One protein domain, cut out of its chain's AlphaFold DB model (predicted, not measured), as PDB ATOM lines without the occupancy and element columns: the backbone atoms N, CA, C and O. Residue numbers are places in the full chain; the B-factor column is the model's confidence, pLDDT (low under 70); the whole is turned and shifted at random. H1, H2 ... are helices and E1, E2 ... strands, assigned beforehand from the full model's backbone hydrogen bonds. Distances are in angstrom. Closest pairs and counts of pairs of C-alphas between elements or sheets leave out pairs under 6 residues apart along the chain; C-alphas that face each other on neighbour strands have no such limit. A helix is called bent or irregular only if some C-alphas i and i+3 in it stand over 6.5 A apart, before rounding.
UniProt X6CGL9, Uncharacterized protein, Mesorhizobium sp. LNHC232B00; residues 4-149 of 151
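What this domain is: This is residues 4 to 149 of the 151 residues of an uncharacterized protein of Mesorhizobium sp. LNHC232B00 (UniProt X6CGL9). A two-strand ribbon, E1 and E3, runs near the middle; towards one end of the longest axis lies a hairpin of two helices, H3 and H4, with the shorter H1 running alongside, and towards the other end reach the long unnamed stretches 22 to 41 and 119 to 134. H2 makes a corner with the beginning of H3, H6 packs on E3, and a second, very short ribbon, E2 and E4, stands apart from the first. The printed part has 146 residues, with six named helices and four named strands in the order H1 E1 H2 H3 H4 H5 E2 H6 E3 E4; both two-strand sheets are antiparallel, and the class is mixed, helices and strands. It is compact, with a radius of gyration of the C-alphas of 15.8 A, and spans 50 by 39 by 29 A.

How they stand to each other: E1, residues 16 to 21, and E3, residues 135 to 141, are antiparallel neighbours at 162 degrees, with N 17 and O 140 at 2.8 A and N 137 and O 19 at 3.0 A, within hydrogen-bond range. H6, residues 112 to 118, comes closest to E3 at the C-alphas of Tyr 118 and Val 137, 5.0 A apart. H6 is irregular, but only just: C-alphas 114 and 117 are 6.8 A apart. H1, residues 4 to 12, comes closest to E1 at the C-alphas of Asn 9 and Leu 16, 6.0 A. H3, residues 61 to 79, and H4, residues 85 to 97, form a helical hairpin: they touch at a shallow tilt of 7 degrees, opposite ways, closest at the C-alphas of Arg 67 and Ser 95, 5.4 A. H1 and H4 only just touch, with 3 pairs of C-alphas within 8 A, the closest Ile 8 and Ile 91 at 7.1 A. H2, residues 42 to 54, touches H3 with residues 48 to 52 alone, closest at the C-alphas of Phe 49 and Lys 62, 6.4 A, at a steep tilt of 69 degrees, only just short of about perpendicular. H2 also touches H5, residues 100 to 103, closest at the C-alphas of Ile 53 and His 101, 5.5 A. E2, residues 107 to 109, and E4, residues 146 to 148, are antiparallel neighbours at 149 degrees, with N 109 and O 146 at 2.9 A. Every O i to N i+4 pair is within hydrogen-bond range in H1, H2, H3 and H4; H6 has 1 of 3, beside 2 of 4 O i to N i+3 pairs, and H5 is too short for an i+4 pair.

Where its parts are: H1 begins at C-alpha 4, (-9.745, -40.948, -41.664). H3, the longest helix, measures 26.9 A from C-alpha 61 at (-10.368, -44.844, -25.815); H4 measures 18.5 A, H2 18.2 A, E3 16.4 A and E1 15.3 A. E4 ends at C-alpha 148, (-4.873, -27.259, -39.936).

The domain as a whole: The two C-alphas farthest apart are those of Pro 32 and Asp 86, 49.9 A. The printed part has no cut; the links E1 to H2 and H6 to E3 are long. Mean pLDDT of the printed part is 91.0, with residue 58 under 70.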
ATOM      1  N   VAL A   4      -8.849 -39.908 -41.123       97.69
ATOM      2  CA  VAL A   4      -9.745 -40.948 -41.664       97.69
ATOM      3  C   VAL A   4     -11.167 -40.413 -41.862       97.69
ATOM      4  O   VAL A   4     -11.726 -40.573 -42.945       97.69
ATOM      5  N   ALA A   5     -11.742 -39.739 -40.859       97.75
ATOM      6  CA  ALA A   5     -13.091 -39.182 -40.966       97.75
ATOM      7  C   ALA A   5     -13.190 -38.110 -42.064       97.75
ATOM      8  O   ALA A   5     -14.141 -38.111 -42.839       97.75
ATOM      9  N   TYR A   6     -12.185 -37.235 -42.176       97.94
ATOM     10  CA  TYR A   6     -12.119 -36.239 -43.247       97.94
ATOM     11  C   TYR A   6     -12.120 -36.897 -44.634       97.94
ATOM     12  O   TYR A   6     -12.937 -36.545 -45.480       97.94
ATOM     13  N   ASN A   7     -11.262 -37.899 -44.850       98.19
ATOM     14  CA  ASN A   7     -11.165 -38.590 -46.138       98.19
ATOM     15  C   ASN A   7     -12.461 -39.333 -46.499       98.19
ATOM     16  O   ASN A   7     -12.865 -39.330 -47.662       98.19
ATOM     17  N   ILE A   8     -13.133 -39.933 -45.510       98.44
ATOM     18  CA  ILE A   8     -14.452 -40.555 -45.698       98.44
ATOM     19  C   ILE A   8     -15.470 -39.512 -46.162       98.44
ATOM     20  O   ILE A   8     -16.178 -39.750 -47.137       98.44
ATOM     21  N   ASN A   9     -15.519 -38.347 -45.515       98.19
ATOM     22  CA  ASN A   9     -16.463 -37.297 -45.888       98.19
ATOM     23  C   ASN A   9     -16.222 -36.786 -47.312       98.19
ATOM     24  O   ASN A   9     -17.172 -36.634 -48.083       98.19
ATOM     25  N   MET A  10     -14.958 -36.586 -47.688       98.31
ATOM     26  CA  MET A  10     -14.596 -36.166 -49.043       98.31
ATOM     27  C   MET A  10     -15.012 -37.193 -50.096       98.31
ATOM     28  O   MET A  10     -15.556 -36.817 -51.129       98.31
ATOM     29  N   ARG A  11     -14.790 -38.484 -49.828       98.38
ATOM     30  CA  ARG A  11     -15.048 -39.549 -50.801       98.38
ATOM     31  C   ARG A  11     -16.520 -39.951 -50.895       98.38
ATOM     32  O   ARG A  11     -17.023 -40.093 -52.001       98.38
ATOM     33  N   TYR A  12     -17.195 -40.143 -49.764       98.31
ATOM     34  CA  TYR A  12     -18.530 -40.756 -49.724       98.31
ATOM     35  C   TYR A  12     -19.648 -39.760 -49.420       98.31
ATOM     36  O   TYR A  12     -20.795 -39.992 -49.783       98.31
ATOM     37  N   TYR A  13     -19.342 -38.638 -48.766       97.62
ATOM     38  CA  TYR A  13     -20.352 -37.654 -48.357       97.62
ATOM     39  C   TYR A  13     -20.267 -36.353 -49.152       97.62
ATOM     40  O   TYR A  13     -20.701 -35.311 -48.666       97.62
ATOM     41  N   LYS A  14     -19.723 -36.397 -50.377       97.19
ATOM     42  CA  LYS A  14     -19.630 -35.243 -51.292       97.19
ATOM     43  C   LYS A  14     -18.910 -34.035 -50.670       97.19
ATOM     44  O   LYS A  14     -19.256 -32.893 -50.955       97.19
ATOM     45  N   GLY A  15     -17.947 -34.284 -49.780       97.31
ATOM     46  CA  GLY A  15     -17.226 -33.229 -49.065       97.31
ATOM     47  C   GLY A  15     -18.068 -32.475 -48.035       97.31
ATOM     48  O   GLY A  15     -17.719 -31.353 -47.681       97.31
ATOM     49  N   LEU A  16     -19.175 -33.058 -47.564       97.56
ATOM     50  CA  LEU A  16     -19.995 -32.494 -46.495       97.56
ATOM     51  C   LEU A  16     -19.550 -33.021 -45.130       97.56
ATOM     52  O   LEU A  16     -19.279 -34.211 -44.943       97.56
ATOM     53  N   HIS A  17     -19.515 -32.124 -44.151       97.31
ATOM     54  CA  HIS A  17     -19.025 -32.391 -42.809       97.31
ATOM     55  C   HIS A  17     -20.092 -32.116 -41.751       97.31
ATOM     56  O   HIS A  17     -20.932 -31.223 -41.862       97.31
ATOM     57  N   TYR A  18     -20.022 -32.918 -40.694       94.94
ATOM     58  CA  TYR A  18     -20.738 -32.714 -39.447       94.94
ATOM     59  C   TYR A  18     -19.699 -32.465 -38.361       94.94
ATOM     60  O   TYR A  18     -18.881 -33.348 -38.084       94.94
ATOM     61  N   LEU A  19     -19.706 -31.273 -37.767       94.12
ATOM     62  CA  LEU A  19     -18.731 -30.875 -36.757       94.12
ATOM     63  C   LEU A  19     -19.448 -30.389 -35.500       94.12
ATOM     64  O   LEU A  19     -20.409 -29.622 -35.566       94.12
ATOM     65  N   TRP A  20     -18.951 -30.848 -34.353       91.88
ATOM     66  CA  TRP A  20     -19.258 -30.266 -33.055       91.88
ATOM     67  C   TRP A  20     -18.214 -29.196 -32.765       91.88
ATOM     68  O   TRP A  20     -17.013 -29.474 -32.801       91.88
ATOM     69  N   CYS A  21     -18.669 -27.981 -32.511       91.31
ATOM     70  CA  CYS A  21     -17.845 -26.790 -32.473       91.31
ATOM     71  C   CYS A  21     -18.025 -26.043 -31.153       91.31
ATOM     72  O   CYS A  21     -19.065 -26.104 -30.496       91.31
ATOM     73  N   THR A  22     -16.995 -25.288 -30.807       90.06
ATOM     74  CA  THR A  22     -16.974 -24.298 -29.732       90.06
ATOM     75  C   THR A  22     -16.230 -23.075 -30.272       90.06
ATOM     76  O   THR A  22     -15.341 -23.238 -31.112       90.06
ATOM     77  N   PRO A  23     -16.577 -21.845 -29.857       88.88
ATOM     78  CA  PRO A  23     -15.825 -20.658 -30.254       88.88
ATOM     79  C   PRO A  23     -14.479 -20.530 -29.515       88.88
ATOM     80  O   PRO A  23     -13.732 -19.594 -29.783       88.88
ATOM     81  N   TYR A  24     -14.159 -21.453 -28.603       89.06
ATOM     82  CA  TYR A  24     -12.939 -21.436 -27.797       89.06
ATOM     83  C   TYR A  24     -11.998 -22.569 -28.189       89.06
ATOM     84  O   TYR A  24     -12.413 -23.720 -28.311       89.06
ATOM     85  N   PHE A  25     -10.717 -22.244 -28.357       88.50
ATOM     86  CA  PHE A  25      -9.708 -23.214 -28.776       88.50
ATOM     87  C   PHE A  25      -9.273 -24.163 -27.649       88.50
ATOM     88  O   PHE A  25      -9.127 -25.364 -27.882       88.50
ATOM     89  N   GLY A  26      -9.083 -23.629 -26.441       86.69
ATOM     90  CA  GLY A  26      -8.638 -24.361 -25.258       86.69
ATOM     91  C   GLY A  26      -9.635 -24.289 -24.102       86.69
ATOM     92  O   GLY A  26     -10.550 -23.462 -24.084       86.69
ATOM     93  N   SER A  27      -9.454 -25.175 -23.119       81.75
ATOM     94  CA  SER A  27     -10.213 -25.172 -21.856       81.75
ATOM     95  C   SER A  27      -9.647 -24.201 -20.815       81.75
ATOM     96  O   SER A  27     -10.174 -24.089 -19.713       81.75
ATOM     97  N   ASP A  28      -8.562 -23.510 -21.153       78.94
ATOM     98  CA  ASP A  28      -7.936 -22.449 -20.369       78.94
ATOM     99  C   ASP A  28      -8.741 -21.139 -20.383       78.94
ATOM    100  O   ASP A  28      -8.495 -20.253 -19.561       78.94
ATOM    101  N   PHE A  29      -9.742 -21.026 -21.263       75.38
ATOM    102  CA  PHE A  29     -10.652 -19.891 -21.290       75.38
ATOM    103  C   PHE A  29     -11.474 -19.804 -19.994       75.38
ATOM    104  O   PHE A  29     -12.333 -20.645 -19.716       75.38
ATOM    105  N   LYS A  30     -11.239 -18.748 -19.208       71.75
ATOM    106  CA  LYS A  30     -11.963 -18.471 -17.962       71.75
ATOM    107  C   LYS A  30     -13.061 -17.443 -18.206       71.75
ATOM    108  O   LYS A  30     -12.780 -16.309 -18.583       71.75
ATOM    109  N   SER A  31     -14.304 -17.825 -17.932       76.25
ATOM    110  CA  SER A  31     -15.459 -16.927 -17.923       76.25
ATOM    111  C   SER A  31     -16.230 -17.085 -16.618       76.25
ATOM    112  O   SER A  31     -16.387 -18.210 -16.145       76.25
ATOM    113  N   PRO A  32     -16.760 -15.993 -16.039       76.62
ATOM    114  CA  PRO A  32     -17.664 -16.093 -14.896       76.62
ATOM    115  C   PRO A  32     -19.020 -16.722 -15.264       76.62
ATOM    116  O   PRO A  32     -19.784 -17.080 -14.373       76.62
ATOM    117  N   HIS A  33     -19.341 -16.851 -16.558       77.06
ATOM    118  CA  HIS A  33     -20.662 -17.271 -17.039       77.06
ATOM    119  C   HIS A  33     -20.685 -18.647 -17.710       77.06
ATOM    120  O   HIS A  33     -21.765 -19.197 -17.916       77.06
ATOM    121  N   PHE A  34     -19.530 -19.201 -18.081       74.56
ATOM    122  CA  PHE A  34     -19.461 -20.510 -18.725       74.56
ATOM    123  C   PHE A  34     -18.088 -21.164 -18.580       74.56
ATOM    124  O   PHE A  34     -17.078 -20.500 -18.361       74.56
ATOM    125  N   THR A  35     -18.067 -22.476 -18.801       76.50
ATOM    126  CA  THR A  35     -16.859 -23.303 -18.784       76.50
ATOM    127  C   THR A  35     -16.758 -24.067 -20.095       76.50
ATOM    128  O   THR A  35     -17.759 -24.587 -20.591       76.50
ATOM    129  N   VAL A  36     -15.550 -24.171 -20.648       79.19
ATOM    130  CA  VAL A  36     -15.259 -25.053 -21.784       79.19
ATOM    131  C   VAL A  36     -14.681 -26.349 -21.218       79.19
ATOM    132  O   VAL A  36     -13.523 -26.356 -20.797       79.19
ATOM    133  N   PRO A  37     -15.463 -27.440 -21.122       80.31
ATOM    134  CA  PRO A  37     -14.941 -28.677 -20.567       80.31
ATOM    135  C   PRO A  37     -13.833 -29.245 -21.474       80.31
ATOM    136  O   PRO A  37     -13.925 -29.149 -22.700       80.31
ATOM    137  N   PRO A  38     -12.799 -29.901 -20.915       81.06
ATOM    138  CA  PRO A  38     -11.732 -30.520 -21.711       81.06
ATOM    139  C   PRO A  38     -12.253 -31.496 -22.775       81.06
ATOM    140  O   PRO A  38     -11.705 -31.600 -23.867       81.06
ATOM    141  N   SER A  39     -13.363 -32.181 -22.495       81.50
ATOM    142  CA  SER A  39     -14.007 -33.115 -23.421       81.50
ATOM    143  C   SER A  39     -14.619 -32.463 -24.668       81.50
ATOM    144  O   SER A  39     -14.890 -33.192 -25.623       81.50
ATOM    145  N   SER A  40     -14.810 -31.138 -24.678       81.31
ATOM    146  CA  SER A  40     -15.297 -30.343 -25.815       81.31
ATOM    147  C   SER A  40     -14.269 -29.322 -26.324       81.31
ATOM    148  O   SER A  40     -14.570 -28.569 -27.248       81.31
ATOM    149  N   SER A  41     -13.078 -29.269 -25.720       89.50
ATOM    150  CA  SER A  41     -11.989 -28.362 -26.092       89.50
ATOM    151  C   SER A  41     -11.227 -28.912 -27.306       89.50
ATOM    152  O   SER A  41     -10.689 -30.020 -27.225       89.50
ATOM    153  N   PRO A  42     -11.144 -28.173 -28.431       91.75
ATOM    154  CA  PRO A  42     -10.386 -28.591 -29.603       91.75
ATOM    155  C   PRO A  42      -8.938 -28.959 -29.275       91.75
ATOM    156  O   PRO A  42      -8.473 -30.007 -29.725       91.75
ATOM    157  N   LEU A  43      -8.257 -28.149 -28.456       92.25
ATOM    158  CA  LEU A  43      -6.874 -28.382 -28.040       92.25
ATOM    159  C   LEU A  43      -6.720 -29.684 -27.240       92.25
ATOM    160  O   LEU A  43      -5.862 -30.507 -27.552       92.25
ATOM    161  N   GLU A  44      -7.572 -29.908 -26.240       92.25
ATOM    162  CA  GLU A  44      -7.462 -31.092 -25.377       92.25
ATOM    163  C   GLU A  44      -7.843 -32.378 -26.110       92.25
ATOM    164  O   GLU A  44      -7.187 -33.413 -25.960       92.25
ATOM    165  N   ILE A  45      -8.871 -32.312 -26.962       91.69
ATOM    166  CA  ILE A  45      -9.242 -33.425 -27.835       91.69
ATOM    167  C   ILE A  45      -8.069 -33.754 -28.763       91.69
ATOM    168  O   ILE A  45      -7.702 -34.924 -28.869       91.69
ATOM    169  N   TYR A  46      -7.468 -32.743 -29.402       93.94
ATOM    170  CA  TYR A  46      -6.312 -32.922 -30.281       93.94
ATOM    171  C   TYR A  46      -5.161 -33.616 -29.543       93.94
ATOM    172  O   TYR A  46      -4.692 -34.668 -29.977       93.94
ATOM    173  N   ASN A  47      -4.771 -33.085 -28.384       92.31
ATOM    174  CA  ASN A  47      -3.676 -33.625 -27.580       92.31
ATOM    175  C   ASN A  47      -3.951 -35.052 -27.100       92.31
ATOM    176  O   ASN A  47      -3.033 -35.867 -27.050       92.31
ATOM    177  N   THR A  48      -5.201 -35.379 -26.769       92.19
ATOM    178  CA  THR A  48      -5.569 -36.739 -26.354       92.19
ATOM    179  C   THR A  48      -5.382 -37.732 -27.499       92.19
ATOM    180  O   THR A  48      -4.769 -38.776 -27.302       92.19
ATOM    181  N   PHE A  49      -5.855 -37.401 -28.708       92.88
ATOM    182  CA  PHE A  49      -5.624 -38.247 -29.883       92.88
ATOM    183  C   PHE A  49      -4.135 -38.402 -30.185       92.88
ATOM    184  O   PHE A  49      -3.693 -39.513 -30.457       92.88
ATOM    185  N   LEU A  50      -3.368 -37.309 -30.130       92.38
ATOM    186  CA  LEU A  50      -1.936 -37.350 -30.409       92.38
ATOM    187  C   LEU A  50      -1.198 -38.261 -29.416       92.38
ATOM    188  O   LEU A  50      -0.466 -39.147 -29.837       92.38
ATOM    189  N   LYS A  51      -1.482 -38.131 -28.114       91.38
ATOM    190  CA  LYS A  51      -0.905 -38.994 -27.071       91.38
ATOM    191  C   LYS A  51      -1.247 -40.473 -27.266       91.38
ATOM    192  O   LYS A  51      -0.363 -41.309 -27.113       91.38
ATOM    193  N   GLU A  52      -2.500 -40.799 -27.597       91.75
ATOM    194  CA  GLU A  52      -2.903 -42.191 -27.860       91.75
ATOM    195  C   GLU A  52      -2.159 -42.774 -29.074       91.75
ATOM    196  O   GLU A  52      -1.745 -43.933 -29.042       91.75
ATOM    197  N   ILE A  53      -1.960 -41.968 -30.124       90.62
ATOM    198  CA  ILE A  53      -1.243 -42.369 -31.342       90.62
ATOM    199  C   ILE A  53       0.250 -42.565 -31.063       90.62
ATOM    200  O   ILE A  53       0.792 -43.622 -31.388       90.62
ATOM    201  N   ASP A  54       0.903 -41.570 -30.464       88.69
ATOM    202  CA  ASP A  54       2.355 -41.561 -30.261       88.69
ATOM    203  C   ASP A  54       2.784 -42.574 -29.195       88.69
ATOM    204  O   ASP A  54       3.815 -43.230 -29.329       88.69
ATOM    205  N   GLY A  55       1.965 -42.751 -28.155       84.31
ATOM    206  CA  GLY A  55       2.192 -43.751 -27.115       84.31
ATOM    207  C   GLY A  55       1.889 -45.186 -27.551       84.31
ATOM    208  O   GLY A  55       2.138 -46.105 -26.771       84.31
ATOM    209  N   ALA A  56       1.332 -45.387 -28.756       76.75
ATOM    210  CA  ALA A  56       0.799 -46.668 -29.224       76.75
ATOM    211  C   ALA A  56      -0.100 -47.349 -28.170       76.75
ATOM    212  O   ALA A  56      -0.077 -48.575 -27.995       76.75
ATOM    213  N   ASP A  57      -0.872 -46.540 -27.434       73.25
ATOM    214  CA  ASP A  57      -1.634 -46.999 -26.280       73.25
ATOM    215  C   ASP A  57      -2.809 -47.866 -26.747       73.25
ATOM    216  O   ASP A  57      -3.851 -47.383 -27.195       73.25
ATOM    217  N   ARG A  58      -2.662 -49.188 -26.597       60.69
ATOM    218  CA  ARG A  58      -3.698 -50.173 -26.948       60.69
ATOM    219  C   ARG A  58      -4.978 -50.014 -26.119       60.69
ATOM    220  O   ARG A  58      -6.036 -50.533 -26.507       60.69
ATOM    221  N   HIS A  59      -4.918 -49.307 -24.994       72.00
ATOM    222  CA  HIS A  59      -6.073 -48.967 -24.170       72.00
ATOM    223  C   HIS A  59      -6.695 -47.616 -24.534       72.00
ATOM    224  O   HIS A  59      -7.787 -47.335 -24.034       72.00
ATOM    225  N   GLY A  60      -6.111 -46.879 -25.485       72.56
ATOM    226  CA  GLY A  60      -6.639 -45.632 -26.030       72.56
ATOM    227  C   GLY A  60      -8.132 -45.730 -26.341       72.56
ATOM    228  O   GLY A  60      -8.607 -46.637 -27.041       72.56
ATOM    229  N   THR A  61      -8.904 -44.826 -25.747       86.31
ATOM    230  CA  THR A  61     -10.368 -44.844 -25.815       86.31
ATOM    231  C   THR A  61     -10.879 -43.916 -26.906       86.31
ATOM    232  O   THR A  61     -11.908 -44.217 -27.519       86.31
ATOM    233  N   LYS A  62     -10.166 -42.826 -27.222       90.25
ATOM    234  CA  LYS A  62     -10.617 -41.844 -28.216       90.25
ATOM    235  C   LYS A  62     -10.583 -42.396 -29.627       90.25
ATOM    236  O   LYS A  62     -11.564 -42.202 -30.350       90.25
ATOM    237  N   ILE A  63      -9.549 -43.141 -30.010       92.06
ATOM    238  CA  ILE A  63      -9.511 -43.788 -31.333       92.06
ATOM    239  C   ILE A  63     -10.645 -44.814 -31.468       92.06
ATOM    240  O   ILE A  63     -11.374 -44.805 -32.463       92.06
ATOM    241  N   LYS A  64     -10.874 -45.650 -30.444       93.06
ATOM    242  CA  LYS A  64     -11.976 -46.634 -30.435       93.06
ATOM    243  C   LYS A  64     -13.341 -45.958 -30.571       93.06
ATOM    244  O   LYS A  64     -14.166 -46.385 -31.384       93.06
ATOM    245  N   LEU A  65     -13.562 -44.873 -29.827       93.69
ATOM    246  CA  LEU A  65     -14.775 -44.062 -29.921       93.69
ATOM    247  C   LEU A  65     -14.909 -43.388 -31.293       93.69
ATOM    248  O   LEU A  65     -16.013 -43.338 -31.830       93.69
ATOM    249  N   ASN A  66     -13.812 -42.928 -31.903       95.50
ATOM    250  CA  ASN A  66     -13.835 -42.341 -33.244       95.50
ATOM    251  C   ASN A  66     -14.250 -43.363 -34.308       95.50
ATOM    252  O   ASN A  66     -15.142 -43.081 -35.107       95.50
ATOM    253  N   ARG A  67     -13.689 -44.579 -34.267       96.56
ATOM    254  CA  ARG A  67     -14.092 -45.690 -35.150       96.56
ATOM    255  C   ARG A  67     -15.570 -46.036 -34.985       96.56
ATOM    256  O   ARG A  67     -16.270 -46.269 -35.967       96.56
ATOM    257  N   LEU A  68     -16.067 -46.067 -33.744       96.56
ATOM    258  CA  LEU A  68     -17.492 -46.272 -33.477       96.56
ATOM    259  C   LEU A  68     -18.347 -45.132 -34.050       96.56
ATOM    260  O   LEU A  68     -19.367 -45.402 -34.679       96.56
ATOM    261  N   GLY A  69     -17.917 -43.881 -33.873       96.19
ATOM    262  CA  GLY A  69     -18.586 -42.703 -34.424       96.19
ATOM    263  C   GLY A  69     -18.675 -42.732 -35.951       96.19
ATOM    264  O   GLY A  69     -19.742 -42.468 -36.496       96.19
ATOM    265  N   ILE A  70     -17.601 -43.136 -36.636       98.06
ATOM    266  CA  ILE A  70     -17.580 -43.308 -38.097       98.06
ATOM    267  C   ILE A  70     -18.616 -44.345 -38.545       98.06
ATOM    268  O   ILE A  70     -19.401 -44.068 -39.451       98.06
ATOM    269  N   ARG A  71     -18.661 -45.515 -37.893       98.19
ATOM    270  CA  ARG A  71     -19.614 -46.586 -38.238       98.19
ATOM    271  C   ARG A  71     -21.065 -46.159 -38.040       98.19
ATOM    272  O   ARG A  71     -21.861 -46.296 -38.965       98.19
ATOM    273  N   LYS A  72     -21.376 -45.553 -36.888       97.81
ATOM    274  CA  LYS A  72     -22.709 -44.997 -36.603       97.81
ATOM    275  C   LYS A  72     -23.092 -43.888 -37.586       97.81
ATOM    276  O   LYS A  72     -24.241 -43.797 -38.006       97.81
ATOM    277  N   GLY A  73     -22.129 -43.046 -37.967       96.44
ATOM    278  CA  GLY A  73     -22.319 -42.015 -38.983       96.44
ATOM    279  C   GLY A  73     -22.704 -42.612 -40.337       96.44
ATOM    280  O   GLY A  73     -23.683 -42.171 -40.932       96.44
ATOM    281  N   ALA A  74     -21.991 -43.650 -40.782       98.19
ATOM    282  CA  ALA A  74     -22.281 -44.351 -42.033       98.19
ATOM    283  C   ALA A  74     -23.657 -45.034 -42.017       98.19
ATOM    284  O   ALA A  74     -24.421 -44.881 -42.965       98.19
ATOM    285  N   GLU A  75     -24.013 -45.709 -40.921       98.25
ATOM    286  CA  GLU A  75     -25.347 -46.302 -40.734       98.25
ATOM    287  C   GLU A  75     -26.453 -45.250 -40.863       98.25
ATOM    288  O   GLU A  75     -27.450 -45.457 -41.557       98.25
ATOM    289  N   ASN A  76     -26.261 -44.084 -40.242       96.81
ATOM    290  CA  ASN A  76     -27.224 -42.995 -40.335       96.81
ATOM    291  C   ASN A  76     -27.312 -42.421 -41.757       96.81
ATOM    292  O   ASN A  76     -28.413 -42.190 -42.250       96.81
ATOM    293  N   MET A  77     -26.179 -42.220 -42.437       97.12
ATOM    294  CA  MET A  77     -26.163 -41.716 -43.816       97.12
ATOM    295  C   MET A  77     -26.818 -42.696 -44.796       97.12
ATOM    296  O   MET A  77     -27.560 -42.259 -45.675       97.12
ATOM    297  N   ALA A  78     -26.616 -44.004 -44.615       98.00
ATOM    298  CA  ALA A  78     -27.277 -45.035 -45.412       98.00
ATOM    299  C   ALA A  78     -28.792 -45.048 -45.175       98.00
ATOM    300  O   ALA A  78     -29.573 -45.035 -46.123       98.00
ATOM    301  N   ARG A  79     -29.223 -44.978 -43.908       97.50
ATOM    302  CA  ARG A  79     -30.646 -44.885 -43.538       97.50
ATOM    303  C   ARG A  79     -31.331 -43.652 -44.136       97.50
ATOM    304  O   ARG A  79     -32.508 -43.712 -44.467       97.50
ATOM    305  N   LEU A  80     -30.604 -42.542 -44.272       95.62
ATOM    306  CA  LEU A  80     -31.078 -41.311 -44.914       95.62
ATOM    307  C   LEU A  80     -31.003 -41.352 -46.454       95.62
ATOM    308  O   LEU A  80     -31.306 -40.347 -47.092       95.62
ATOM    309  N   GLY A  81     -30.565 -42.464 -47.052       97.44
ATOM    310  CA  GLY A  81     -30.410 -42.610 -48.502       97.44
ATOM    311  C   GLY A  81     -29.287 -41.759 -49.104       97.44
ATOM    312  O   GLY A  81     -29.284 -41.511 -50.306       97.44
ATOM    313  N   ARG A  82     -28.349 -41.270 -48.282       97.06
ATOM    314  CA  ARG A  82     -27.237 -40.410 -48.727       97.06
ATOM    315  C   ARG A  82     -26.021 -41.194 -49.211       97.06
ATOM    316  O   ARG A  82     -25.227 -40.640 -49.961       97.06
ATOM    317  N   ILE A  83     -25.903 -42.446 -48.780       98.31
ATOM    318  CA  ILE A  83     -24.959 -43.438 -49.301       98.31
ATOM    319  C   ILE A  83     -25.683 -44.773 -49.492       98.31
ATOM    320  O   ILE A  83     -26.727 -45.026 -48.890       98.31
ATOM    321  N   THR A  84     -25.107 -45.635 -50.312       98.50
ATOM    322  CA  THR A  84     -25.558 -47.006 -50.548       98.50
ATOM    323  C   THR A  84     -25.140 -47.949 -49.416       98.50
ATOM    324  O   THR A  84     -24.258 -47.651 -48.602       98.50
ATOM    325  N   SER A  85     -25.745 -49.142 -49.375       98.00
ATOM    326  CA  SER A  85     -25.335 -50.176 -48.416       98.00
ATOM    327  C   SER A  85     -23.893 -50.642 -48.631       98.00
ATOM    328  O   SER A  85     -23.266 -51.071 -47.664       98.00
ATOM    329  N   ASP A  86     -23.378 -50.601 -49.859       98.44
ATOM    330  CA  ASP A  86     -22.022 -51.066 -50.152       98.44
ATOM    331  C   ASP A  86     -20.977 -50.019 -49.761       98.44
ATOM    332  O   ASP A  86     -19.994 -50.370 -49.110       98.44
ATOM    333  N   GLU A  87     -21.245 -48.730 -49.993       98.69
ATOM    334  CA  GLU A  87     -20.425 -47.638 -49.449       98.69
ATOM    335  C   GLU A  87     -20.383 -47.679 -47.914       98.69
ATOM    336  O   GLU A  87     -19.325 -47.513 -47.311       98.69
ATOM    337  N   MET A  88     -21.511 -47.978 -47.257       98.62
ATOM    338  CA  MET A  88     -21.543 -48.153 -45.801       98.62
ATOM    339  C   MET A  88     -20.619 -49.293 -45.346       98.62
ATOM    340  O   MET A  88     -19.858 -49.116 -44.389       98.62
ATOM    341  N   LYS A  89     -20.651 -50.451 -46.024       98.56
ATOM    342  CA  LYS A  89     -19.757 -51.585 -45.726       98.56
ATOM    343  C   LYS A  89     -18.290 -51.215 -45.950       98.56
ATOM    344  O   LYS A  89     -17.449 -51.582 -45.128       98.56
ATOM    345  N   GLU A  90     -17.979 -50.467 -47.010       98.62
ATOM    346  CA  GLU A  90     -16.618 -49.996 -47.290       98.62
ATOM    347  C   GLU A  90     -16.124 -49.051 -46.184       98.62
ATOM    348  O   GLU A  90     -15.031 -49.239 -45.647       98.62
ATOM    349  N   ILE A  91     -16.955 -48.102 -45.742       98.69
ATOM    350  CA  ILE A  91     -16.635 -47.206 -44.620       98.69
ATOM    351  C   ILE A  91     -16.416 -47.995 -43.320       98.69
ATOM    352  O   ILE A  91     -15.479 -47.711 -42.568       98.69
ATOM    353  N   HIS A  92     -17.239 -49.015 -43.054       98.62
ATOM    354  CA  HIS A  92     -17.048 -49.912 -41.909       98.62
ATOM    355  C   HIS A  92     -15.708 -50.643 -41.989       98.62
ATOM    356  O   HIS A  92     -14.969 -50.654 -41.001       98.62
ATOM    357  N   ALA A  93     -15.364 -51.194 -43.155       98.44
ATOM    358  CA  ALA A  93     -14.087 -51.860 -43.381       98.44
ATOM    359  C   ALA A  93     -12.910 -50.900 -43.154       98.44
ATOM    360  O   ALA A  93     -12.038 -51.212 -42.340       98.44
ATOM    361  N   ILE A  94     -12.936 -49.702 -43.753       98.25
ATOM    362  CA  ILE A  94     -11.931 -48.641 -43.547       98.25
ATOM    363  C   ILE A  94     -11.771 -48.344 -42.053       98.25
ATOM    364  O   ILE A  94     -10.656 -48.360 -41.530       98.25
ATOM    365  N   SER A  95     -12.880 -48.141 -41.334       96.81
ATOM    366  CA  SER A  95     -12.857 -47.838 -39.898       96.81
ATOM    367  C   SER A  95     -12.270 -48.960 -39.039       96.81
ATOM    368  O   SER A  95     -11.855 -48.697 -37.912       96.81
ATOM    369  N   LYS A  96     -12.237 -50.204 -39.537       95.94
ATOM    370  CA  LYS A  96     -11.698 -51.372 -38.832       95.94
ATOM    371  C   LYS A  96     -10.222 -51.601 -39.146       95.94
ATOM    372  O   LYS A  96      -9.467 -51.901 -38.228       95.94
ATOM    373  N   ILE A  97      -9.825 -51.465 -40.412       96.56
ATOM    374  CA  ILE A  97      -8.474 -51.824 -40.875       96.56
ATOM    375  C   ILE A  97      -7.479 -50.662 -40.830       96.56
ATOM    376  O   ILE A  97      -6.279 -50.913 -40.798       96.56
ATOM    377  N   ALA A  98      -7.952 -49.409 -40.831       96.56
ATOM    378  CA  ALA A  98      -7.065 -48.250 -40.753       96.56
ATOM    379  C   ALA A  98      -6.198 -48.331 -39.491       96.56
ATOM    380  O   ALA A  98      -6.700 -48.679 -38.421       96.56
ATOM    381  N   LEU A  99      -4.916 -48.005 -39.606       93.88
ATOM    382  CA  LEU A  99      -3.961 -48.006 -38.503       93.88
ATOM    383  C   LEU A  99      -4.192 -46.793 -37.600       93.88
ATOM    384  O   LEU A  99      -4.638 -45.746 -38.063       93.88
ATOM    385  N   ASP A 100      -3.860 -46.912 -36.317       92.88
ATOM    386  CA  ASP A 100      -4.123 -45.862 -35.322       92.88
ATOM    387  C   ASP A 100      -3.484 -44.515 -35.699       92.88
ATOM    388  O   ASP A 100      -4.144 -43.482 -35.621       92.88
ATOM    389  N   HIS A 101      -2.270 -44.512 -36.264       92.19
ATOM    390  CA  HIS A 101      -1.621 -43.284 -36.746       92.19
ATOM    391  C   HIS A 101      -2.366 -42.588 -37.899       92.19
ATOM    392  O   HIS A 101      -2.149 -41.407 -38.156       92.19
ATOM    393  N   GLN A 102      -3.259 -43.281 -38.611       94.56
ATOM    394  CA  GLN A 102      -4.090 -42.662 -39.648       94.56
ATOM    395  C   GLN A 102      -5.244 -41.852 -39.033       94.56
ATOM    396  O   GLN A 102      -5.814 -40.983 -39.694       94.56
ATOM    397  N   PHE A 103      -5.555 -42.062 -37.750       95.19
ATOM    398  CA  PHE A 103      -6.539 -41.280 -36.998       95.19
ATOM    399  C   PHE A 103      -5.976 -39.965 -36.452       95.19
ATOM    400  O   PHE A 103      -6.624 -39.348 -35.607       95.19
ATOM    401  N   LYS A 104      -4.826 -39.497 -36.967       94.56
ATOM    402  CA  LYS A 104      -4.248 -38.195 -36.612       94.56
ATOM    403  C   LYS A 104      -5.330 -37.105 -36.585       94.56
ATOM    404  O   LYS A 104      -6.073 -36.967 -37.576       94.56
ATOM    405  N   PRO A 105      -5.461 -36.385 -35.456       95.38
ATOM    406  CA  PRO A 105      -6.489 -35.379 -35.287       95.38
ATOM    407  C   PRO A 105      -6.234 -34.207 -36.234       95.38
ATOM    408  O   PRO A 105      -5.110 -33.922 -36.634       95.38
ATOM    409  N   LEU A 106      -7.315 -33.545 -36.616       95.69
ATOM    410  CA  LEU A 106      -7.331 -32.361 -37.457       95.69
ATOM    411  C   LEU A 106      -8.029 -31.242 -36.700       95.69
ATOM    412  O   LEU A 106      -9.124 -31.452 -36.152       95.69
ATOM    413  N   LEU A 107      -7.413 -30.065 -36.731       95.31
ATOM    414  CA  LEU A 107      -8.049 -28.826 -36.315       95.31
ATOM    415  C   LEU A 107      -8.816 -28.250 -37.501       95.31
ATOM    416  O   LEU A 107      -8.324 -28.238 -38.628       95.31
ATOM    417  N   CYS A 108     -10.043 -27.816 -37.241       95.50
ATOM    418  CA  CYS A 108     -10.923 -27.242 -38.249       95.50
ATOM    419  C   CYS A 108     -11.256 -25.823 -37.816       95.50
ATOM    420  O   CYS A 108     -11.775 -25.632 -36.714       95.50
ATOM    421  N   VAL A 109     -10.935 -24.850 -38.663       95.19
ATOM    422  CA  VAL A 109     -11.179 -23.434 -38.396       95.19
ATOM    423  C   VAL A 109     -12.250 -22.957 -39.353       95.19
ATOM    424  O   VAL A 109     -12.107 -23.060 -40.564       95.19
ATOM    425  N   ILE A 110     -13.341 -22.459 -38.790       95.31
ATOM    426  CA  ILE A 110     -14.483 -21.961 -39.539       95.31
ATOM    427  C   ILE A 110     -14.781 -20.540 -39.084       95.31
ATOM    428  O   ILE A 110     -14.869 -20.264 -37.884       95.31
ATOM    429  N   SER A 111     -14.927 -19.628 -40.042       94.44
ATOM    430  CA  SER A 111     -15.368 -18.275 -39.723       94.44
ATOM    431  C   SER A 111     -16.831 -18.310 -39.278       94.44
ATOM    432  O   SER A 111     -17.629 -19.125 -39.743       94.44
ATOM    433  N   ARG A 112     -17.224 -17.392 -38.391       90.44
ATOM    434  CA  ARG A 112     -18.619 -17.326 -37.940       90.44
ATOM    435  C   ARG A 112     -19.587 -17.173 -39.114       90.44
ATOM    436  O   ARG A 112     -20.629 -17.811 -39.090       90.44
ATOM    437  N   LEU A 113     -19.245 -16.345 -40.104       93.50
ATOM    438  CA  LEU A 113     -20.097 -16.071 -41.266       93.50
ATOM    439  C   LEU A 113     -20.356 -17.341 -42.083       93.50
ATOM    440  O   LEU A 113     -21.507 -17.618 -42.404       93.50
ATOM    441  N   GLU A 114     -19.317 -18.145 -42.305       94.75
ATOM    442  CA  GLU A 114     -19.416 -19.427 -43.011       94.75
ATOM    443  C   GLU A 114     -20.171 -20.491 -42.198       94.75
ATOM    444  O   GLU A 114     -20.817 -21.364 -42.768       94.75
ATOM    445  N   ALA A 115     -20.141 -20.427 -40.861       93.25
ATOM    446  CA  ALA A 115     -20.847 -21.384 -40.002       93.25
ATOM    447  C   ALA A 115     -22.367 -21.172 -39.952       93.25
ATOM    448  O   ALA A 115     -23.106 -22.144 -39.783       93.25
ATOM    449  N   VAL A 116     -22.843 -19.921 -40.054       92.94
ATOM    450  CA  VAL A 116     -24.262 -19.572 -39.830       92.94
ATOM    451  C   VAL A 116     -25.230 -20.407 -40.679       92.94
ATOM    452  O   VAL A 116     -26.181 -20.933 -40.097       92.94
ATOM    453  N   PRO A 117     -25.023 -20.593 -41.999       94.88
ATOM    454  CA  PRO A 117     -25.972 -21.327 -42.840       94.88
ATOM    455  C   PRO A 117     -26.145 -22.802 -42.450       94.88
ATOM    456  O   PRO A 117     -27.179 -23.400 -42.735       94.88
ATOM    457  N   TYR A 118     -25.146 -23.383 -41.786       95.00
ATOM    458  CA  TYR A 118     -25.085 -24.808 -41.438       95.00
ATOM    459  C   TYR A 118     -25.370 -25.070 -39.960       95.00
ATOM    460  O   TYR A 118     -25.334 -26.218 -39.505       95.00
ATOM    461  N   TYR A 119     -25.628 -24.005 -39.199       92.69
ATOM    462  CA  TYR A 119     -25.813 -24.052 -37.761       92.69
ATOM    463  C   TYR A 119     -27.032 -24.895 -37.376       92.69
ATOM    464  O   TYR A 119     -28.151 -24.689 -37.847       92.69
ATOM    465  N   LYS A 120     -26.822 -25.803 -36.424       88.38
ATOM    466  CA  LYS A 120     -27.873 -26.529 -35.717       88.38
ATOM    467  C   LYS A 120     -27.767 -26.252 -34.226       88.38
ATOM    468  O   LYS A 120     -26.718 -26.430 -33.603       88.38
ATOM    469  N   ARG A 121     -28.897 -25.840 -33.647       79.94
ATOM    470  CA  ARG A 121     -29.019 -25.610 -32.207       79.94
ATOM    471  C   ARG A 121     -28.853 -26.935 -31.465       79.94
ATOM    472  O   ARG A 121     -29.521 -27.912 -31.793       79.94
ATOM    473  N   ILE A 122     -27.996 -26.938 -30.447       79.19
ATOM    474  CA  ILE A 122     -27.810 -28.085 -29.555       79.19
ATOM    475  C   ILE A 122     -28.722 -27.933 -28.341       79.19
ATOM    476  O   ILE A 122     -28.697 -26.893 -27.665       79.19
ATOM    477  N   ASP A 123     -29.496 -28.979 -28.062       81.62
ATOM    478  CA  ASP A 123     -30.238 -29.108 -26.812       81.62
ATOM    479  C   ASP A 123     -29.283 -29.140 -25.612       81.62
ATOM    480  O   ASP A 123     -28.205 -29.733 -25.679       81.62
ATOM    481  N   VAL A 124     -29.667 -28.510 -24.502       76.69
ATOM    482  CA  VAL A 124     -28.800 -28.401 -23.316       76.69
ATOM    483  C   VAL A 124     -28.371 -29.781 -22.804       76.69
ATOM    484  O   VAL A 124     -27.218 -29.935 -22.412       76.69
ATOM    485  N   ASN A 125     -29.235 -30.798 -22.900       80.19
ATOM    486  CA  ASN A 125     -28.934 -32.159 -22.444       80.19
ATOM    487  C   ASN A 125     -27.887 -32.878 -23.307       80.19
ATOM    488  O   ASN A 125     -27.359 -33.908 -22.901       80.19
ATOM    489  N   SER A 126     -27.606 -32.367 -24.508       81.25
ATOM    490  CA  SER A 126     -26.611 -32.951 -25.413       81.25
ATOM    491  C   SER A 126     -25.227 -32.311 -25.272       81.25
ATOM    492  O   SER A 126     -24.271 -32.825 -25.843       81.25
ATOM    493  N   ARG A 127     -25.099 -31.198 -24.539       80.44
ATOM    494  CA  ARG A 127     -23.822 -30.490 -24.358       80.44
ATOM    495  C   ARG A 127     -22.903 -31.247 -23.410       80.44
ATOM    496  O   ARG A 127     -23.372 -31.873 -22.461       80.44
ATOM    497  N   ALA A 128     -21.590 -31.130 -23.608       77.12
ATOM    498  CA  ALA A 128     -20.633 -31.718 -22.668       77.12
ATOM    499  C   ALA A 128     -20.697 -31.052 -21.279       77.12
ATOM    500  O   ALA A 128     -20.384 -31.683 -20.269       77.12
ATOM    501  N   ASN A 129     -21.120 -29.787 -21.220       79.25
ATOM    502  CA  ASN A 129     -21.498 -29.086 -19.999       79.25
ATOM    503  C   ASN A 129     -22.723 -28.190 -20.293       79.25
ATOM    504  O   ASN A 129     -22.735 -27.523 -21.323       79.25
ATOM    505  N   PRO A 130     -23.747 -28.105 -19.424       77.44
ATOM    506  CA  PRO A 130     -24.928 -27.273 -19.690       77.44
ATOM    507  C   PRO A 130     -24.612 -25.796 -19.971       77.44
ATOM    508  O   PRO A 130     -25.317 -25.139 -20.743       77.44
ATOM    509  N   LEU A 131     -23.534 -25.293 -19.365       79.88
ATOM    510  CA  LEU A 131     -23.071 -23.919 -19.500       79.88
ATOM    511  C   LEU A 131     -22.077 -23.732 -20.648       79.88
ATOM    512  O   LEU A 131     -21.744 -22.591 -20.943       79.88
ATOM    513  N   SER A 132     -21.594 -24.791 -21.307       78.75
ATOM    514  CA  SER A 132     -20.659 -24.616 -22.420       78.75
ATOM    515  C   SER A 132     -21.345 -24.005 -23.644       78.75
ATOM    516  O   SER A 132     -22.523 -24.241 -23.942       78.75
ATOM    517  N   LEU A 133     -20.576 -23.198 -24.376       82.94
ATOM    518  CA  LEU A 133     -20.991 -22.640 -25.657       82.94
ATOM    519  C   LEU A 133     -20.590 -23.599 -26.772       82.94
ATOM    520  O   LEU A 133     -19.521 -23.495 -27.366       82.94
ATOM    521  N   GLU A 134     -21.478 -24.548 -27.035       86.06
ATOM    522  CA  GLU A 134     -21.305 -25.570 -28.057       86.06
ATOM    523  C   GLU A 134     -22.352 -25.420 -29.159       86.06
ATOM    524  O   GLU A 134     -23.515 -25.085 -28.907       86.06
ATOM    525  N   TYR A 135     -21.938 -25.677 -30.396       89.69
ATOM    526  CA  TYR A 135     -22.823 -25.674 -31.551       89.69
ATOM    527  C   TYR A 135     -22.457 -26.757 -32.555       89.69
ATOM    528  O   TYR A 135     -21.307 -27.171 -32.654       89.69
ATOM    529  N   ILE A 136     -23.458 -27.241 -33.284       92.75
ATOM    530  CA  ILE A 136     -23.247 -28.185 -34.374       92.75
ATOM    531  C   ILE A 136     -23.335 -27.410 -35.676       92.75
ATOM    532  O   ILE A 136     -24.226 -26.582 -35.854       92.75
ATOM    533  N   VAL A 137     -22.442 -27.723 -36.603       94.50
ATOM    534  CA  VAL A 137     -22.631 -27.429 -38.023       94.50
ATOM    535  C   VAL A 137     -22.810 -28.747 -38.757       94.50
ATOM    536  O   VAL A 137     -22.058 -29.701 -38.541       94.50
ATOM    537  N   ALA A 138     -23.851 -28.831 -39.574       93.88
ATOM    538  CA  ALA A 138     -24.189 -30.034 -40.320       93.88
ATOM    539  C   ALA A 138     -24.349 -29.707 -41.797       93.88
ATOM    540  O   ALA A 138     -24.826 -28.632 -42.142       93.88
ATOM    541  N   ASP A 139     -23.989 -30.664 -42.650       95.25
ATOM    542  CA  ASP A 139     -23.960 -30.476 -44.101       95.25
ATOM    543  C   ASP A 139     -23.044 -29.309 -44.517       95.25
ATOM    544  O   ASP A 139     -23.276 -28.651 -45.525       95.25
ATOM    545  N   LEU A 140     -21.985 -29.072 -43.729       97.25
ATOM    546  CA  LEU A 140     -20.986 -28.034 -43.961       97.25
ATOM    547  C   LEU A 140     -20.050 -28.468 -45.102       97.25
ATOM    548  O   LEU A 140     -19.348 -29.470 -44.932       97.25
ATOM    549  N   PRO A 141     -19.994 -27.761 -46.241       97.62
ATOM    550  CA  PRO A 141     -19.072 -28.098 -47.314       97.62
ATOM    551  C   PRO A 141     -17.628 -27.851 -46.882       97.62
ATOM    552  O   PRO A 141     -17.341 -26.931 -46.117       97.62
ATOM    553  N   GLN A 142     -16.699 -28.646 -47.413       96.19
ATOM    554  CA  GLN A 142     -15.274 -28.490 -47.122       96.19
ATOM    555  C   GLN A 142     -14.760 -27.073 -47.416       96.19
ATOM    556  O   GLN A 142     -13.931 -26.572 -46.667       96.19
ATOM    557  N   SER A 143     -15.289 -26.396 -48.438       96.50
ATOM    558  CA  SER A 143     -14.900 -25.026 -48.800       96.50
ATOM    559  C   SER A 143     -15.208 -23.966 -47.735       96.50
ATOM    560  O   SER A 143     -14.696 -22.858 -47.836       96.50
ATOM    561  N   ALA A 144     -16.050 -24.275 -46.745       97.06
ATOM    562  CA  ALA A 144     -16.467 -23.339 -45.702       97.06
ATOM    563  C   ALA A 144     -15.554 -23.356 -44.458       97.06
ATOM    564  O   ALA A 144     -15.802 -22.622 -43.500       97.06
ATOM    565  N   PHE A 145     -14.521 -24.207 -44.424       97.06
ATOM    566  CA  PHE A 145     -13.580 -24.266 -43.306       97.06
ATOM    567  C   PHE A 145     -12.177 -24.702 -43.735       97.06
ATOM    568  O   PHE A 145     -11.993 -25.500 -44.655       97.06
ATOM    569  N   ASP A 146     -11.185 -24.249 -42.979       96.62
ATOM    570  CA  ASP A 146      -9.796 -24.639 -43.155       96.62
ATOM    571  C   ASP A 146      -9.442 -25.837 -42.275       96.62
ATOM    572  O   ASP A 146      -9.897 -25.968 -41.133       96.62
ATOM    573  N   VAL A 147      -8.579 -26.708 -42.798       96.06
ATOM    574  CA  VAL A 147      -7.995 -27.825 -42.049       96.06
ATOM    575  C   VAL A 147      -6.547 -27.503 -41.718       96.06
ATOM    576  O   VAL A 147      -5.703 -27.428 -42.608       96.06
ATOM    577  N   ILE A 148      -6.242 -27.405 -40.427       94.12
ATOM    578  CA  ILE A 148      -4.873 -27.259 -39.936       94.12
ATOM    579  C   ILE A 148      -4.355 -28.638 -39.523       94.12
ATOM    580  O   ILE A 148      -4.952 -29.338 -38.694       94.12
ATOM    581  N   ARG A 149      -3.228 -29.027 -40.124       89.94
ATOM    582  CA  ARG A 149      -2.471 -30.243 -39.806       89.94
ATOM    583  C   ARG A 149      -1.228 -29.823 -39.035       89.94
ATOM    584  O   ARG A 149      -0.402 -29.105 -39.589       89.94
TER     585      ARG A 149